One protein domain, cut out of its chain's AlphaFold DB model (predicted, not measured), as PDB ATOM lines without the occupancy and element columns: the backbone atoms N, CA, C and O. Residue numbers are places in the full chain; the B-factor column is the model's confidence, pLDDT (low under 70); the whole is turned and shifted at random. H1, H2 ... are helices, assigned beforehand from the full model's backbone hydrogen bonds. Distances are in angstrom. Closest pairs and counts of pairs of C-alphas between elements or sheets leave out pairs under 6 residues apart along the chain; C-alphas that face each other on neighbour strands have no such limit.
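This is residues 977 to 995 and 1018 to 1078 of the 1185 residues of the protein "DEAD/DEAH box helicase" of Desulfuromonadales bacterium (UniProt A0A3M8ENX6). Two longer helices, H2 and H4, cross nearly at right angles; H1 packs side by side with H4, and short H3 folds back along residues 1025 to 1032 of H2. From this small helical body an arm sticks out, residues 989 to 995, which stand free and lengthen the outline. The printed part has 80 residues with four named helices, in the order H1, H2, H3, H4, and no named strand; the class is all helix. It is compact, with a radius of gyration of the C-alphas of 13.0 A, and the C-alphas span 40 by 31 by 23 A.

H1 is residues 977 to 986 and is 14.3 A long; its first C-alpha, of Ala 977, is at (143.577, 129.948, 196.662). After the cut, H2 is residues 1022 to 1038 and is the longest helix by residues, 24.5 A from its first C-alpha at (152.619, 127.933, 203.872) to its last. H3 is residues 1049 to 1055, 10.1 A long. H4 is residues 1063 to 1077, 21.0 A long, and its last C-alpha, of Arg 1077, is at (143.446, 121.083, 190.825).

H1 and H4 touch, and their closest C-alphas, those of Leu 985 and Arg 1066, are 5.1 A apart. They run opposite ways at a shallow tilt of 23 degrees. H1 and H2 are close but not clearly touching: their closest C-alphas, those of Ala 977 and Ser 1024, are 7.1 A apart. H1 and H3 are apart. H2 and H4 touch, about perpendicular at 89 degrees, with the C-alphas of Ala 1031 and Gly 1072 closest at 4.2 A. H2 touches H3 with residues 1025 to 1032 alone, and the closest C-alphas are those of Leu 1029 and Ala 1050, 6.3 A apart. H2 and H3 form a helical hairpin, opposite ways at a shallow tilt of 11 degrees. H3 and H4 are close but not clearly touching, with the C-alphas of Val 1049 and Glu 1065 closest at 7.2 A. The helix packing is mostly aligned, but only just: 2 of the 3 pairs that touch are at a shallow tilt. In H1, H2, H3 and H4 every O i to N i+4 pair is within hydrogen-bond range.

The two C-alphas farthest apart, those of Ala 995 and Arg 1051, are 41.9 A apart. Residues 996 to 1017 are not printed; they belong to the link across the cut from H1 to H2, and C-alphas 995 and 1018 are 31.5 A apart. The links from H2 to H3 and from H3 to H4 are short. The mean pLDDT of the printed part is 77.9, and 18 residues are under 70: residues 988 to 995, 1018 to 1020, 1040 to 1044, 1047 and 1056.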
ATOM      1  N   ALA A 977     142.131 130.011 196.474       74.56
ATOM      2  CA  ALA A 977     143.577 129.948 196.662       74.56
ATOM      3  C   ALA A 977     144.293 129.595 195.349       74.56
ATOM      4  O   ALA A 977     145.307 130.214 195.024       74.56
ATOM      5  N   CYS A 978     143.739 128.666 194.561       82.56
ATOM      6  CA  CYS A 978     144.243 128.345 193.221       82.56
ATOM      7  C   CYS A 978     144.195 129.568 192.296       82.56
ATOM      8  O   CYS A 978     145.167 129.847 191.596       82.56
ATOM      9  N   TYR A 979     143.089 130.320 192.334       76.38
ATOM     10  CA  TYR A 979     142.947 131.548 191.555       76.38
ATOM     11  C   TYR A 979     143.991 132.609 191.941       76.38
ATOM     12  O   TYR A 979     144.723 133.105 191.088       76.38
ATOM     13  N   ARG A 980     144.117 132.913 193.236       75.88
ATOM     14  CA  ARG A 980     145.119 133.863 193.741       75.88
ATOM     15  C   ARG A 980     146.526 133.496 193.270       75.88
ATOM     16  O   ARG A 980     147.268 134.354 192.806       75.88
ATOM     17  N   LEU A 981     146.882 132.215 193.359       82.44
ATOM     18  CA  LEU A 981     148.186 131.718 192.932       82.44
ATOM     19  C   LEU A 981     148.414 131.853 191.429       82.44
ATOM     20  O   LEU A 981     149.487 132.294 191.032       82.44
ATOM     21  N   VAL A 982     147.435 131.506 190.588       84.81
ATOM     22  CA  VAL A 982     147.613 131.643 189.136       84.81
ATOM     23  C   VAL A 982     147.734 133.114 188.722       84.81
ATOM     24  O   VAL A 982     148.556 133.423 187.867       84.81
ATOM     25  N   THR A 983     147.025 134.030 189.389       78.88
ATOM     26  CA  THR A 983     147.178 135.480 189.180       78.88
ATOM     27  C   THR A 983     148.560 135.980 189.610       78.88
ATOM     28  O   THR A 983     149.172 136.764 188.895       78.88
ATOM     29  N   LEU A 984     149.114 135.484 190.722       79.69
ATOM     30  CA  LEU A 984     150.494 135.806 191.124       79.69
ATOM     31  C   LEU A 984     151.539 135.287 190.119       79.69
ATOM     32  O   LEU A 984     152.587 135.906 189.931       79.69
ATOM     33  N   LEU A 985     151.267 134.150 189.471       84.56
ATOM     34  CA  LEU A 985     152.171 133.544 188.490       84.56
ATOM     35  C   LEU A 985     152.096 134.225 187.116       84.56
ATOM     36  O   LEU A 985     153.141 134.459 186.510       84.56
ATOM     37  N   LEU A 986     150.889 134.531 186.628       83.06
ATOM     38  CA  LEU A 986     150.652 135.048 185.272       83.06
ATOM     39  C   LEU A 986     150.520 136.580 185.199       83.06
ATOM     40  O   LEU A 986     150.648 137.140 184.112       83.06
ATOM     41  N   GLY A 987     150.315 137.254 186.333       72.88
ATOM     42  CA  GLY A 987     150.020 138.686 186.414       72.88
ATOM     43  C   GLY A 987     148.513 138.991 186.462       72.88
ATOM     44  O   GLY A 987     147.688 138.079 186.359       72.88
ATOM     45  N   PRO A 988     148.127 140.266 186.664       63.69
ATOM     46  CA  PRO A 988     146.730 140.683 186.628       63.69
ATOM     47  C   PRO A 988     146.152 140.576 185.212       63.69
ATOM     48  O   PRO A 988     146.839 140.771 184.208       63.69
ATOM     49  N   ARG A 989     144.853 140.284 185.140       62.62
ATOM     50  CA  ARG A 989     144.107 140.180 183.887       62.62
ATOM     51  C   ARG A 989     143.913 141.568 183.266       62.62
ATOM     52  O   ARG A 989     143.430 142.472 183.942       62.62
ATOM     53  N   ALA A 990     144.225 141.720 181.978       55.91
ATOM     54  CA  ALA A 990     143.783 142.885 181.217       55.91
ATOM     55  C   ALA A 990     142.259 142.779 181.012       55.91
ATOM     56  O   ALA A 990     141.786 141.720 180.595       55.91
ATOM     57  N   PRO A 991     141.463 143.814 181.320       52.78
ATOM     58  CA  PRO A 991     140.028 143.750 181.092       52.78
ATOM     59  C   PRO A 991     139.787 143.571 179.582       52.78
ATOM     60  O   PRO A 991     140.269 144.362 178.775       52.78
ATOM     61  N   GLY A 992     139.102 142.484 179.198       48.47
ATOM     62  CA  GLY A 992     138.858 142.072 177.805       48.47
ATOM     63  C   GLY A 992     137.842 142.952 177.082       48.47
ATOM     64  O   GLY A 992     136.812 142.471 176.618       48.47
ATOM     65  N   LEU A 993     138.086 144.253 177.095       53.38
ATOM     66  CA  LEU A 993     137.194 145.289 176.613       53.38
ATOM     67  C   LEU A 993     137.438 145.515 175.121       53.38
ATOM     68  O   LEU A 993     138.579 145.542 174.666       53.38
ATOM     69  N   ASP A 994     136.354 145.665 174.361       45.00
ATOM     70  CA  ASP A 994     136.396 145.962 172.926       45.00
ATOM     71  C   ASP A 994     137.097 147.327 172.743       45.00
ATOM     72  O   ASP A 994     136.554 148.364 173.125       45.00
ATOM     73  N   ALA A 995     138.317 147.339 172.186       37.00
ATOM     74  CA  ALA A 995     139.171 148.531 172.053       37.00
ATOM     75  C   ALA A 995     138.557 149.659 171.190       37.00
ATOM     76  O   ALA A 995     139.135 150.738 171.051       37.00
ATOM     77  N   GLY A1018     149.654 140.722 200.519       50.09
ATOM     78  CA  GLY A1018     151.022 140.409 200.090       50.09
ATOM     79  C   GLY A1018     151.677 139.266 200.881       50.09
ATOM     80  O   GLY A1018     151.938 139.416 202.073       50.09
ATOM     81  N   GLY A1019     151.984 138.152 200.200       58.69
ATOM     82  CA  GLY A1019     152.837 137.046 200.675       58.69
ATOM     83  C   GLY A1019     152.297 135.639 200.354       58.69
ATOM     84  O   GLY A1019     151.099 135.391 200.456       58.69
ATOM     85  N   LEU A1020     153.175 134.693 199.978       69.75
ATOM     86  CA  LEU A1020     152.824 133.265 199.901       69.75
ATOM     87  C   LEU A1020     152.744 132.671 201.316       69.75
ATOM     88  O   LEU A1020     153.772 132.514 201.976       69.75
ATOM     89  N   ASP A1021     151.545 132.286 201.752       81.69
ATOM     90  CA  ASP A1021     151.366 131.480 202.964       81.69
ATOM     91  C   ASP A1021     151.903 130.036 202.784       81.69
ATOM     92  O   ASP A1021     152.182 129.573 201.668       81.69
ATOM     93  N   ASP A1022     152.073 129.301 203.889       81.19
ATOM     94  CA  ASP A1022     152.619 127.933 203.872       81.19
ATOM     95  C   ASP A1022     151.757 126.956 203.052       81.19
ATOM     96  O   ASP A1022     152.284 126.046 202.400       81.19
ATOM     97  N   ALA A1023     150.434 127.151 203.032       82.31
ATOM     98  CA  ALA A1023     149.512 126.314 202.268       82.31
ATOM     99  C   ALA A1023     149.662 126.552 200.756       82.31
ATOM    100  O   ALA A1023     149.710 125.605 199.969       82.31
ATOM    101  N   SER A1024     149.805 127.814 200.354       83.75
ATOM    102  CA  SER A1024     150.110 128.251 198.999       83.75
ATOM    103  C   SER A1024     151.459 127.702 198.522       83.75
ATOM    104  O   SER A1024     151.550 127.205 197.397       83.75
ATOM    105  N   ARG A1025     152.484 127.687 199.382       85.62
ATOM    106  CA  ARG A1025     153.796 127.089 199.075       85.62
ATOM    107  C   ARG A1025     153.715 125.580 198.849       85.62
ATOM    108  O   ARG A1025     154.231 125.079 197.849       85.62
ATOM    109  N   ALA A1026     153.049 124.857 199.750       87.50
ATOM    110  CA  ALA A1026     152.852 123.414 199.624       87.50
ATOM    111  C   ALA A1026     152.118 123.059 198.322       87.50
ATOM    112  O   ALA A1026     152.512 122.133 197.610       87.50
ATOM    113  N   LEU A1027     151.102 123.850 197.968       89.06
ATOM    114  CA  LEU A1027     150.337 123.658 196.743       89.06
ATOM    115  C   LEU A1027     151.182 123.866 195.474       89.06
ATOM    116  O   LEU A1027     151.066 123.078 194.537       89.06
ATOM    117  N   LEU A1028     152.057 124.877 195.441       89.38
ATOM    118  CA  LEU A1028     152.966 125.105 194.309       89.38
ATOM    119  C   LEU A1028     154.041 124.012 194.179       89.38
ATOM    120  O   LEU A1028     154.402 123.634 193.064       89.38
ATOM    121  N   LEU A1029     154.524 123.457 195.295       88.31
ATOM    122  CA  LEU A1029     155.441 122.311 195.273       88.31
ATOM    123  C   LEU A1029     154.767 121.055 194.701       88.31
ATOM    124  O   LEU A1029     155.373 120.335 193.903       88.31
ATOM    125  N   ASP A1030     153.507 120.801 195.059       89.81
ATOM    126  CA  ASP A1030     152.715 119.723 194.458       89.81
ATOM    127  C   ASP A1030     152.462 119.963 192.969       89.81
ATOM    128  O   ASP A1030     152.627 119.045 192.165       89.81
ATOM    129  N   ALA A1031     152.135 121.198 192.584       90.12
ATOM    130  CA  ALA A1031     151.970 121.586 191.188       90.12
ATOM    131  C   ALA A1031     153.240 121.309 190.366       90.12
ATOM    132  O   ALA A1031     153.157 120.713 189.290       90.12
ATOM    133  N   HIS A1032     154.420 121.658 190.892       88.56
ATOM    134  CA  HIS A1032     155.702 121.369 190.248       88.56
ATOM    135  C   HIS A1032     155.927 119.861 190.057       88.56
ATOM    136  O   HIS A1032     156.309 119.423 188.971       88.56
ATOM    137  N   ARG A1033     155.640 119.043 191.083       87.38
ATOM    138  CA  ARG A1033     155.742 117.575 190.991       87.38
ATOM    139  C   ARG A1033     154.788 117.000 189.946       87.38
ATOM    140  O   ARG A1033     155.206 116.174 189.136       87.38
ATOM    141  N   THR A1034     153.536 117.451 189.935       86.81
ATOM    142  CA  THR A1034     152.539 117.028 188.942       86.81
ATOM    143  C   THR A1034     152.979 117.400 187.526       86.81
ATOM    144  O   THR A1034     152.912 116.558 186.630       86.81
ATOM    145  N   PHE A1035     153.497 118.617 187.320       85.31
ATOM    146  CA  PHE A1035     154.051 119.021 186.028       85.31
ATOM    147  C   PHE A1035     155.228 118.134 185.614       85.31
ATOM    148  O   PHE A1035     155.245 117.650 184.489       85.31
ATOM    149  N   ALA A1036     156.169 117.849 186.517       82.94
ATOM    150  CA  ALA A1036     157.329 117.007 186.222       82.94
ATOM    151  C   ALA A1036     156.956 115.572 185.801       82.94
ATOM    152  O   ALA A1036     157.634 114.990 184.959       82.94
ATOM    153  N   VAL A1037     155.865 115.015 186.340       81.62
ATOM    154  CA  VAL A1037     155.337 113.703 185.923       81.62
ATOM    155  C   VAL A1037     154.651 113.773 184.554       81.62
ATOM    156  O   VAL A1037     154.775 112.845 183.756       81.62
ATOM    157  N   ALA A1038     153.924 114.858 184.273       77.56
ATOM    158  CA  ALA A1038     153.204 115.050 183.012       77.56
ATOM    159  C   ALA A1038     154.099 115.552 181.860       77.56
ATOM    160  O   ALA A1038     153.740 115.435 180.684       77.56
ATOM    161  N   ALA A1039     155.254 116.127 182.194       71.62
ATOM    162  CA  ALA A1039     156.244 116.656 181.275       71.62
ATOM    163  C   ALA A1039     156.754 115.572 180.313       71.62
ATOM    164  O   ALA A1039     157.080 114.449 180.693       71.62
ATOM    165  N   THR A1040     156.856 115.918 179.030       67.81
ATOM    166  CA  THR A1040     157.413 115.035 177.993       67.81
ATOM    167  C   THR A1040     158.787 115.530 177.546       67.81
ATOM    168  O   THR A1040     159.206 116.625 177.914       67.81
ATOM    169  N   ARG A1041     159.475 114.785 176.661       61.09
ATOM    170  CA  ARG A1041     160.726 115.244 176.013       61.09
ATOM    171  C   ARG A1041     160.620 116.646 175.397       61.09
ATOM    172  O   ARG A1041     161.639 117.302 175.225       61.09
ATOM    173  N   LYS A1042     159.410 117.076 175.025       57.94
ATOM    174  CA  LYS A1042     159.155 118.379 174.408       57.94
ATOM    175  C   LYS A1042     159.199 119.532 175.422       57.94
ATOM    176  O   LYS A1042     159.516 120.646 175.025       57.94
ATOM    177  N   TYR A1043     158.912 119.262 176.699       65.69
ATOM    178  CA  TYR A1043     158.822 120.257 177.774       65.69
ATOM    179  C   TYR A1043     159.329 119.665 179.100       65.69
ATOM    180  O   TYR A1043     158.512 119.319 179.950       65.69
ATOM    181  N   PRO A1044     160.649 119.471 179.264       65.88
ATOM    182  CA  PRO A1044     161.202 118.927 180.498       65.88
ATOM    183  C   PRO A1044     161.028 119.916 181.656       65.88
ATOM    184  O   PRO A1044     161.171 121.122 181.463       65.88
ATOM    185  N   ALA A1045     160.754 119.401 182.855       71.25
ATOM    186  CA  ALA A1045     160.756 120.212 184.069       71.25
ATOM    187  C   ALA A1045     162.162 120.760 184.351       71.25
ATOM    188  O   ALA A1045     163.156 120.048 184.175       71.25
ATOM    189  N   ARG A1046     162.245 122.019 184.789       75.56
ATOM    190  CA  ARG A1046     163.520 122.683 185.086       75.56
ATOM    191  C   ARG A1046     164.017 122.366 186.497       75.56
ATOM    192  O   ARG A1046     163.256 122.405 187.464       75.56
ATOM    193  N   GLU A1047     165.311 122.078 186.612       68.12
ATOM    194  CA  GLU A1047     165.983 121.846 187.893       68.12
ATOM    195  C   GLU A1047     166.187 123.181 188.635       68.12
ATOM    196  O   GLU A1047     166.757 124.116 188.082       68.12
ATOM    197  N   GLY A1048     165.720 123.279 189.887       75.56
ATOM    198  CA  GLY A1048     165.904 124.461 190.751       75.56
ATOM    199  C   GLY A1048     164.611 125.101 191.273       75.56
ATOM    200  O   GLY A1048     164.627 125.673 192.364       75.56
ATOM    201  N   VAL A1049     163.477 124.917 190.583       80.81
ATOM    202  CA  VAL A1049     162.171 125.508 190.957       80.81
ATOM    203  C   VAL A1049     161.716 125.071 192.354       80.81
ATOM    204  O   VAL A1049     161.280 125.894 193.154       80.81
ATOM    205  N   ALA A1050     161.878 123.789 192.697       79.69
ATOM    206  CA  ALA A1050     161.509 123.271 194.018       79.69
ATOM    207  C   ALA A1050     162.279 123.939 195.174       79.69
ATOM    208  O   ALA A1050     161.726 124.098 196.260       79.69
ATOM    209  N   ARG A1051     163.537 124.346 194.944       81.00
ATOM    210  CA  ARG A1051     164.353 125.050 195.944       81.00
ATOM    211  C   ARG A1051     163.858 126.484 196.139       81.00
ATOM    212  O   ARG A1051     163.619 126.877 197.273       81.00
ATOM    213  N   ILE A1052     163.626 127.207 195.042       81.75
ATOM    214  CA  ILE A1052     163.114 128.590 195.056       81.75
ATOM    215  C   ILE A1052     161.753 128.654 195.771       81.75
ATOM    216  O   ILE A1052     161.527 129.490 196.646       81.75
ATOM    217  N   LEU A1053     160.860 127.699 195.481       82.44
ATOM    218  CA  LEU A1053     159.571 127.594 196.167       82.44
ATOM    219  C   LEU A1053     159.719 127.285 197.660       82.44
ATOM    220  O   LEU A1053     158.957 127.820 198.461       82.44
ATOM    221  N   ALA A1054     160.686 126.452 198.056       76.50
ATOM    222  CA  ALA A1054     160.943 126.158 199.466       76.50
ATOM    223  C   ALA A1054     161.407 127.400 200.248       76.50
ATOM    224  O   ALA A1054     161.082 127.518 201.428       76.50
ATOM    225  N   GLU A1055     162.090 128.335 199.587       76.62
ATOM    226  CA  GLU A1055     162.552 129.615 200.144       76.62
ATOM    227  C   GLU A1055     161.440 130.687 200.172       76.62
ATOM    228  O   GLU A1055     161.521 131.638 200.945       76.62
ATOM    229  N   GLY A1056     160.339 130.484 199.434       67.25
ATOM    230  CA  GLY A1056     159.121 131.303 199.502       67.25
ATOM    231  C   GLY A1056     159.087 132.519 198.570       67.25
ATOM    232  O   GLY A1056     158.193 133.351 198.712       67.25
ATOM    233  N   SER A1057     160.023 132.621 197.622       74.38
ATOM    234  CA  SER A1057     160.121 133.735 196.669       74.38
ATOM    235  C   SER A1057     159.525 133.361 195.306       74.38
ATOM    236  O   SER A1057     159.908 132.355 194.714       74.38
ATOM    237  N   LEU A1058     158.591 134.167 194.783       78.69
ATOM    238  CA  LEU A1058     158.130 134.062 193.385       78.69
ATOM    239  C   LEU A1058     158.955 134.938 192.434       78.69
ATOM    240  O   LEU A1058     158.972 134.688 191.228       78.69
ATOM    241  N   ASP A1059     159.642 135.956 192.952       77.88
ATOM    242  CA  ASP A1059     160.371 136.960 192.164       77.88
ATOM    243  C   ASP A1059     161.616 136.393 191.480       77.88
ATOM    244  O   ASP A1059     162.013 136.866 190.419       77.88
ATOM    245  N   GLU A1060     162.172 135.317 192.032       80.69
ATOM    246  CA  GLU A1060     163.318 134.600 191.465       80.69
ATOM    247  C   GLU A1060     162.941 133.638 190.327       80.69
ATOM    248  O   GLU A1060     163.822 133.118 189.642       80.69
ATOM    249  N   LEU A1061     161.644 133.402 190.098       84.00
ATOM    250  CA  LEU A1061     161.166 132.539 189.019       84.00
ATOM    251  C   LEU A1061     161.106 133.297 187.692       84.00
ATOM    252  O   LEU A1061     160.460 134.343 187.579       84.00
ATOM    253  N   THR A1062     161.685 132.709 186.648       86.00
ATOM    254  CA  THR A1062     161.529 133.191 185.270       86.00
ATOM    255  C   THR A1062     160.073 133.078 184.802       86.00
ATOM    256  O   THR A1062     159.320 132.228 185.278       86.00
ATOM    257  N   ALA A1063     159.672 133.872 183.799       81.56
ATOM    258  CA  ALA A1063     158.323 133.793 183.220       81.56
ATOM    259  C   ALA A1063     157.944 132.361 182.788       81.56
ATOM    260  O   ALA A1063     156.831 131.910 183.040       81.56
ATOM    261  N   GLY A1064     158.896 131.612 182.218       83.12
ATOM    262  CA  GLY A1064     158.672 130.218 181.826       83.12
ATOM    263  C   GLY A1064     158.468 129.267 183.012       83.12
ATOM    264  O   GLY A1064     157.651 128.360 182.920       83.12
ATOM    265  N   GLU A1065     159.164 129.473 184.132       86.88
ATOM    266  CA  GLU A1065     158.977 128.664 185.351       86.88
ATOM    267  C   GLU A1065     157.651 128.985 186.041       86.88
ATOM    268  O   GLU A1065     156.965 128.078 186.511       86.88
ATOM    269  N   ARG A1066     157.245 130.261 186.049       87.88
ATOM    270  CA  ARG A1066     155.921 130.668 186.535       87.88
ATOM    271  C   ARG A1066     154.805 130.025 185.712       87.88
ATOM    272  O   ARG A1066     153.841 129.507 186.272       87.88
ATOM    273  N   GLU A1067     154.972 129.987 184.394       89.00
ATOM    274  CA  GLU A1067     154.049 129.315 183.482       89.00
ATOM    275  C   GLU A1067     153.998 127.793 183.722       89.00
ATOM    276  O   GLU A1067     152.916 127.215 183.787       89.00
ATOM    277  N   GLU A1068     155.147 127.131 183.919       89.25
ATOM    278  CA  GLU A1068     155.216 125.701 184.272       89.25
ATOM    279  C   GLU A1068     154.455 125.391 185.571       89.25
ATOM    280  O   GLU A1068     153.714 124.406 185.638       89.25
ATOM    281  N   LEU A1069     154.581 126.251 186.584       90.06
ATOM    282  CA  LEU A1069     153.824 126.126 187.830       90.06
ATOM    283  C   LEU A1069     152.324 126.342 187.625       90.06
ATOM    284  O   LEU A1069     151.533 125.598 188.202       90.06
ATOM    285  N   ALA A1070     151.923 127.296 186.781       91.00
ATOM    286  CA  ALA A1070     150.517 127.519 186.453       91.00
ATOM    287  C   ALA A1070     149.909 126.295 185.742       91.00
ATOM    288  O   ALA A1070     148.825 125.835 186.109       91.00
ATOM    289  N   VAL A1071     150.641 125.702 184.789       92.38
ATOM    290  CA  VAL A1071     150.244 124.451 184.123       92.38
ATOM    291  C   VAL A1071     150.131 123.311 185.139       92.38
ATOM    292  O   VAL A1071     149.124 122.604 185.170       92.38
ATOM    293  N   GLY A1072     151.139 123.140 185.997       91.81
ATOM    294  CA  GLY A1072     151.140 122.131 187.057       91.81
ATOM    295  C   GLY A1072     149.961 122.272 188.020       91.81
ATOM    296  O   GLY A1072     149.329 121.277 188.379       91.81
ATOM    297  N   LEU A1073     149.618 123.508 188.383       92.62
ATOM    298  CA  LEU A1073     148.501 123.822 189.268       92.62
ATOM    299  C   LEU A1073     147.168 123.441 188.616       92.62
ATOM    300  O   LEU A1073     146.336 122.796 189.257       92.62
ATOM    301  N   MET A1074     146.983 123.758 187.329       91.69
ATOM    302  CA  MET A1074     145.800 123.347 186.564       91.69
ATOM    303  C   MET A1074     145.666 121.833 186.432       91.69
ATOM    304  O   MET A1074     144.563 121.319 186.583       91.69
ATOM    305  N   LEU A1075     146.760 121.107 186.193       91.56
ATOM    306  CA  LEU A1075     146.739 119.641 186.128       91.56
ATOM    307  C   LEU A1075     146.422 118.997 187.482       91.56
ATOM    308  O   LEU A1075     145.814 117.930 187.530       91.56
ATOM    309  N   LEU A1076     146.850 119.629 188.577       91.62
ATOM    310  CA  LEU A1076     146.643 119.129 189.932       91.62
ATOM    311  C   LEU A1076     145.217 119.386 190.438       91.62
ATOM    312  O   LEU A1076     144.635 118.529 191.102       91.62
ATOM    313  N   ARG A1077     144.682 120.587 190.191       91.19
ATOM    314  CA  ARG A1077     143.446 121.083 190.825       91.19
ATOM    315  C   ARG A1077     142.283 121.275 189.864       91.19
ATOM    316  O   ARG A1077     141.154 121.440 190.324       91.19
ATOM    317  N   ASN A1078     142.522 121.228 188.562       89.56
ATOM    318  CA  ASN A1078     141.495 121.315 187.534       89.56
ATOM    319  C   ASN A1078     141.601 120.122 186.572       89.56
ATOM    320  O   ASN A1078     142.322 119.157 186.817       89.56
TER     321      ASN A1078